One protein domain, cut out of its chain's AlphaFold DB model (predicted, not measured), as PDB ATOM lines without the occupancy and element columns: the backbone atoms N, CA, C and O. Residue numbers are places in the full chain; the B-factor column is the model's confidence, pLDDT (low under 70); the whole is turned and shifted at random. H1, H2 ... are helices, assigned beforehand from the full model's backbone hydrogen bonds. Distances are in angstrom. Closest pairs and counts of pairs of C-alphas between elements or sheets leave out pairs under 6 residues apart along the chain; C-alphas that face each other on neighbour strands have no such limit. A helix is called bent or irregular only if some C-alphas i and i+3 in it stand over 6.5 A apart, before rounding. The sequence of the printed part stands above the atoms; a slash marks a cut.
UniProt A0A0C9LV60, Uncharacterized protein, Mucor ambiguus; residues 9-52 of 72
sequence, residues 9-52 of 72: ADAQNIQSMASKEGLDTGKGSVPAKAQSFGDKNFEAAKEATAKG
ATOM      1  N   ALA A   9     -61.467  82.314  17.872       78.00
ATOM      2  CA  ALA A   9     -60.307  81.472  18.163       78.00
ATOM      3  C   ALA A   9     -59.898  80.623  16.950       78.00
ATOM      4  O   ALA A   9     -58.722  80.553  16.603       78.00
ATOM      5  N   ASP A  10     -60.877  80.035  16.264       82.06
ATOM      6  CA  ASP A  10     -60.629  79.229  15.069       82.06
ATOM      7  C   ASP A  10     -60.055  80.087  13.931       82.06
ATOM      8  O   ASP A  10     -59.034  79.768  13.322       82.06
ATOM      9  N   ALA A  11     -60.619  81.278  13.739       84.50
ATOM     10  CA  ALA A  11     -60.091  82.239  12.790       84.50
ATOM     11  C   ALA A  11     -58.656  82.691  13.134       84.50
ATOM     12  O   ALA A  11     -57.866  82.944  12.221       84.50
ATOM     13  N   GLN A  12     -58.309  82.840  14.421       85.56
ATOM     14  CA  GLN A  12     -56.950  83.210  14.847       85.56
ATOM     15  C   GLN A  12     -55.966  82.074  14.571       85.56
ATOM     16  O   GLN A  12     -54.854  82.319  14.094       85.56
ATOM     17  N   ASN A  13     -56.391  80.830  14.800       88.00
ATOM     18  CA  ASN A  13     -55.602  79.650  14.469       88.00
ATOM     19  C   ASN A  13     -55.335  79.564  12.965       88.00
ATOM     20  O   ASN A  13     -54.190  79.355  12.573       88.00
ATOM     21  N   ILE A  14     -56.341  79.811  12.122       86.06
ATOM     22  CA  ILE A  14     -56.178  79.832  10.658       86.06
ATOM     23  C   ILE A  14     -55.156  80.889  10.230       86.06
ATOM     24  O   ILE A  14     -54.280  80.603   9.416       86.06
ATOM     25  N   GLN A  15     -55.218  82.096  10.797       85.69
ATOM     26  CA  GLN A  15     -54.257  83.151  10.473       85.69
ATOM     27  C   GLN A  15     -52.836  82.822  10.956       85.69
ATOM     28  O   GLN A  15     -51.863  83.072  10.242       85.69
ATOM     29  N   SER A  16     -52.712  82.226  12.143       88.75
ATOM     30  CA  SER A  16     -51.431  81.780  12.700       88.75
ATOM     31  C   SER A  16     -50.806  80.661  11.862       88.75
ATOM     32  O   SER A  16     -49.627  80.737  11.522       88.75
ATOM     33  N   MET A  17     -51.596  79.658  11.465       88.75
ATOM     34  CA  MET A  17     -51.143  78.564  10.597       88.75
ATOM     35  C   MET A  17     -50.725  79.081   9.220       88.75
ATOM     36  O   MET A  17     -49.615  78.795   8.786       88.75
ATOM     37  N   ALA A  18     -51.539  79.931   8.592       86.56
ATOM     38  CA  ALA A  18     -51.203  80.523   7.300       86.56
ATOM     39  C   ALA A  18     -49.911  81.354   7.352       86.56
ATOM     40  O   ALA A  18     -49.082  81.261   6.453       86.56
ATOM     41  N   SER A  19     -49.693  82.101   8.439       86.31
ATOM     42  CA  SER A  19     -48.444  82.852   8.634       86.31
ATOM     43  C   SER A  19     -47.233  81.924   8.789       86.31
ATOM     44  O   SER A  19     -46.173  82.207   8.236       86.31
ATOM     45  N   LYS A  20     -47.378  80.809   9.520       89.25
ATOM     46  CA  LYS A  20     -46.311  79.807   9.703       89.25
ATOM     47  C   LYS A  20     -45.955  79.084   8.407       89.25
ATOM     48  O   LYS A  20     -44.790  78.780   8.189       89.25
ATOM     49  N   GLU A  21     -46.946  78.828   7.561       88.69
ATOM     50  CA  GLU A  21     -46.761  78.209   6.245       88.69
ATOM     51  C   GLU A  21     -46.242  79.197   5.184       88.69
ATOM     52  O   GLU A  21     -45.984  78.803   4.049       88.69
ATOM     53  N   GLY A  22     -46.063  80.477   5.536       86.25
ATOM     54  CA  GLY A  22     -45.611  81.515   4.608       86.25
ATOM     55  C   GLY A  22     -46.669  81.924   3.578       86.25
ATOM     56  O   GLY A  22     -46.331  82.494   2.543       86.25
ATOM     57  N   LEU A  23     -47.943  81.625   3.844       85.06
ATOM     58  CA  LEU A  23     -49.071  82.010   3.003       85.06
ATOM     59  C   LEU A  23     -49.438  83.483   3.219       85.06
ATOM     60  O   LEU A  23     -49.215  84.059   4.283       85.06
ATOM     61  N   ASP A  24     -50.063  84.086   2.209       83.62
ATOM     62  CA  ASP A  24     -50.529  85.468   2.293       83.62
ATOM     63  C   ASP A  24     -51.632  85.618   3.356       83.62
ATOM     64  O   ASP A  24     -52.738  85.079   3.242       83.62
ATOM     65  N   THR A  25     -51.340  86.383   4.404       85.62
ATOM     66  CA  THR A  25     -52.277  86.744   5.480       85.62
ATOM     67  C   THR A  25     -52.739  88.200   5.398       85.62
ATOM     68  O   THR A  25     -53.417  88.693   6.302       85.62
ATOM     69  N   GLY A  26     -52.402  88.884   4.302       82.44
ATOM     70  CA  GLY A  26     -52.768  90.262   4.032       82.44
ATOM     71  C   GLY A  26     -54.251  90.469   3.718       82.44
ATOM     72  O   GLY A  26     -55.070  89.553   3.621       82.44
ATOM     73  N   LYS A  27     -54.628  91.739   3.549       80.94
ATOM     74  CA  LYS A  27     -56.011  92.140   3.271       80.94
ATOM     75  C   LYS A  27     -56.531  91.461   1.999       80.94
ATOM     76  O   LYS A  27     -56.041  91.717   0.907       80.94
ATOM     77  N   GLY A  28     -57.604  90.684   2.141       82.50
ATOM     78  CA  GLY A  28     -58.279  90.014   1.024       82.50
ATOM     79  C   GLY A  28     -57.941  88.532   0.886       82.50
ATOM     80  O   GLY A  28     -58.673  87.829   0.184       82.50
ATOM     81  N   SER A  29     -56.929  88.042   1.602       83.88
ATOM     82  CA  SER A  29     -56.597  86.623   1.629       83.88
ATOM     83  C   SER A  29     -57.624  85.799   2.418       83.88
ATOM     84  O   SER A  29     -58.439  86.327   3.185       83.88
ATOM     85  N   VAL A  30     -57.620  84.481   2.208       86.12
ATOM     86  CA  VAL A  30     -58.537  83.549   2.890       86.12
ATOM     87  C   VAL A  30     -58.418  83.642   4.424       86.12
ATOM     88  O   VAL A  30     -59.459  83.775   5.073       86.12
ATOM     89  N   PRO A  31     -57.211  83.687   5.024       83.94
ATOM     90  CA  PRO A  31     -57.056  83.896   6.466       83.94
ATOM     91  C   PRO A  31     -57.631  85.227   6.967       83.94
ATOM     92  O   PRO A  31     -58.301  85.265   8.000       83.94
ATOM     93  N   ALA A  32     -57.445  86.317   6.216       84.00
ATOM     94  CA  ALA A  32     -58.002  87.622   6.575       84.00
ATOM     95  C   ALA A  32     -59.540  87.639   6.494       84.00
ATOM     96  O   ALA A  32     -60.213  88.264   7.319       84.00
ATOM     97  N   LYS A  33     -60.126  86.914   5.531       85.81
ATOM     98  CA  LYS A  33     -61.581  86.708   5.465       85.81
ATOM     99  C   LYS A  33     -62.072  85.890   6.660       85.81
ATOM    100  O   LYS A  33     -63.079  86.270   7.249       85.81
ATOM    101  N   ALA A  34     -61.355  84.834   7.050       83.88
ATOM    102  CA  ALA A  34     -61.696  84.018   8.215       83.88
ATOM    103  C   ALA A  34     -61.751  84.856   9.505       83.88
ATOM    104  O   ALA A  34     -62.743  84.768  10.228       83.88
ATOM    105  N   GLN A  35     -60.766  85.733   9.746       84.62
ATOM    106  CA  GLN A  35     -60.816  86.710  10.848       84.62
ATOM    107  C   GLN A  35     -62.060  87.591  10.779       84.62
ATOM    108  O   GLN A  35     -62.801  87.683  11.754       84.62
ATOM    109  N   SER A  36     -62.343  88.172   9.610       84.00
ATOM    110  CA  SER A  36     -63.514  89.036   9.445       84.00
ATOM    111  C   SER A  36     -64.832  88.310   9.736       84.00
ATOM    112  O   SER A  36     -65.736  88.904  10.325       84.00
ATOM    113  N   PHE A  37     -64.958  87.038   9.349       82.62
ATOM    114  CA  PHE A  37     -66.136  86.230   9.672       82.62
ATOM    115  C   PHE A  37     -66.199  85.864  11.158       82.62
ATOM    116  O   PHE A  37     -67.276  85.950  11.743       82.62
ATOM    117  N   GLY A  38     -65.068  85.521  11.778       82.12
ATOM    118  CA  GLY A  38     -64.992  85.238  13.213       82.12
ATOM    119  C   GLY A  38     -65.394  86.442  14.068       82.12
ATOM    120  O   GLY A  38     -66.165  86.292  15.014       82.12
ATOM    121  N   ASP A  39     -64.947  87.643  13.695       81.44
ATOM    122  CA  ASP A  39     -65.318  88.883  14.382       81.44
ATOM    123  C   ASP A  39     -66.804  89.223  14.201       81.44
ATOM    124  O   ASP A  39     -67.482  89.550  15.174       81.44
ATOM    125  N   LYS A  40     -67.349  89.082  12.983       82.88
ATOM    126  CA  LYS A  40     -68.787  89.288  12.731       82.88
ATOM    127  C   LYS A  40     -69.653  88.306  13.512       82.88
ATOM    128  O   LYS A  40     -70.669  88.713  14.065       82.88
ATOM    129  N   ASN A  41     -69.251  87.038  13.580       81.12
ATOM    130  CA  ASN A  41     -69.963  86.028  14.359       81.12
ATOM    131  C   ASN A  41     -69.906  86.323  15.857       81.12
ATOM    132  O   ASN A  41     -70.908  86.152  16.543       81.12
ATOM    133  N   PHE A  42     -68.761  86.787  16.367       80.31
ATOM    134  CA  PHE A  42     -68.628  87.170  17.770       80.31
ATOM    135  C   PHE A  42     -69.531  88.356  18.124       80.31
ATOM    136  O   PHE A  42     -70.258  88.300  19.115       80.31
ATOM    137  N   GLU A  43     -69.549  89.400  17.294       81.25
ATOM    138  CA  GLU A  43     -70.430  90.551  17.512       81.25
ATOM    139  C   GLU A  43     -71.910  90.175  17.360       81.25
ATOM    140  O   GLU A  43     -72.714  90.565  18.203       81.25
ATOM    141  N   ALA A  44     -72.268  89.343  16.377       79.00
ATOM    142  CA  ALA A  44     -73.629  88.824  16.232       79.00
ATOM    143  C   ALA A  44     -74.061  87.978  17.446       79.00
ATOM    144  O   ALA A  44     -75.191  88.105  17.914       79.00
ATOM    145  N   ALA A  45     -73.165  87.156  18.001       72.06
ATOM    146  CA  ALA A  45     -73.426  86.386  19.219       72.06
ATOM    147  C   ALA A  45     -73.594  87.295  20.449       72.06
ATOM    148  O   ALA A  45     -74.470  87.062  21.290       72.06
ATOM    149  N   LYS A  46     -72.797  88.365  20.542       76.06
ATOM    150  CA  LYS A  46     -72.915  89.371  21.603       76.06
ATOM    151  C   LYS A  46     -74.227  90.148  21.490       76.06
ATOM    152  O   LYS A  46     -74.892  90.360  22.498       76.06
ATOM    153  N   GLU A  47     -74.630  90.524  20.278       75.12
ATOM    154  CA  GLU A  47     -75.905  91.195  20.012       75.12
ATOM    155  C   GLU A  47     -77.103  90.282  20.307       75.12
ATOM    156  O   GLU A  47     -78.070  90.727  20.920       75.12
ATOM    157  N   ALA A  48     -77.032  88.998  19.945       68.38
ATOM    158  CA  ALA A  48     -78.057  88.015  20.292       68.38
ATOM    159  C   ALA A  48     -78.200  87.869  21.817       68.38
ATOM    160  O   ALA A  48     -79.311  87.916  22.343       68.38
ATOM    161  N   THR A  49     -77.074  87.796  22.530       66.81
ATOM    162  CA  THR A  49     -77.053  87.765  24.001       66.81
ATOM    163  C   THR A  49     -77.652  89.047  24.591       66.81
ATOM    164  O   THR A  49     -78.491  88.985  25.487       66.81
ATOM    165  N   ALA A  50     -77.290  90.217  24.051       67.12
ATOM    166  CA  ALA A  50     -77.802  91.517  24.491       67.12
ATOM    167  C   ALA A  50     -79.302  91.712  24.203       67.12
ATOM    168  O   ALA A  50     -79.998  92.363  24.977       67.12
ATOM    169  N   LYS A  51     -79.822  91.112  23.125       64.38
ATOM    170  CA  LYS A  51     -81.254  91.090  22.777       64.38
ATOM    171  C   LYS A  51     -82.079  90.124  23.638       64.38
ATOM    172  O   LYS A  51     -83.251  89.905  23.347       64.38
ATOM    173  N   GLY A  52     -81.496  89.556  24.693       56.78
ATOM    174  CA  GLY A  52     -82.198  88.654  25.605       56.78
ATOM    175  C   GLY A  52     -82.279  87.214  25.105       56.78
ATOM    176  O   GLY A  52     -82.923  86.395  25.753       56.78
TER     177      GLY A  52
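AT A GLANCE: This is residues 9 to 52 of the 72 residues of an uncharacterized protein of Mucor ambiguus (UniProt A0A0C9LV60). This is a lopsided helical hairpin: a shorter helix, H1, lies side by side with the first part of a longer one, H2, and the chain folds back between them through an unnamed loop. The far part of H2 sticks out past H1 as a free arm, residues 40 to 52 with the last two residues beyond the helix, and this arm makes the length. The printed part has 44 residues with two named helices, H1 then H2, and no named strand; its class is all helix. The whole is loose, with a radius of gyration of the C-alphas of 12.7 A, and spans 43 by 17 by 8 A.

IN THESE COORDINATES: H1 is residues 9 to 20, from C-alpha 9 at (-60.307, 81.472, 18.163) to C-alpha 20 at (-46.311, 79.807, 9.703), 16.4 A from first to last C-alpha. After the link comes H2, residues 30 to 50, which begins with C-alpha 30 at (-58.537, 83.549, 2.890) and ends with C-alpha 50 at (-77.802, 91.517, 24.491), a length of 30.0 A. Neither helix is bent.

HOW THE PARTS SIT: H1 and H2 touch and form a helical hairpin, two helices that follow each other and run opposite ways. Their lines stand at a shallow tilt of 15 degrees. Their closest C-alphas are those of Ala 11 and Gln 35, 4.9 A apart. H2 touches H1 with residues 31 to 38 alone. Residues 40 to 52, of which 40 to 50 belong to H2, stand free. In both helices every O i to N i+4 pair is within hydrogen-bond range.

THE WHOLE: The two C-alphas farthest apart are those of Gly 22 and Gly 52, at 42.8 A. Without the free stretch, the body spans 23 by 18 by 8 A. The link from H1 to H2, of 9 residues, is short but not tight. The printed part has no cut. Its mean pLDDT is 81.3, and residues 48 to 52 are under 70 in this predicted model.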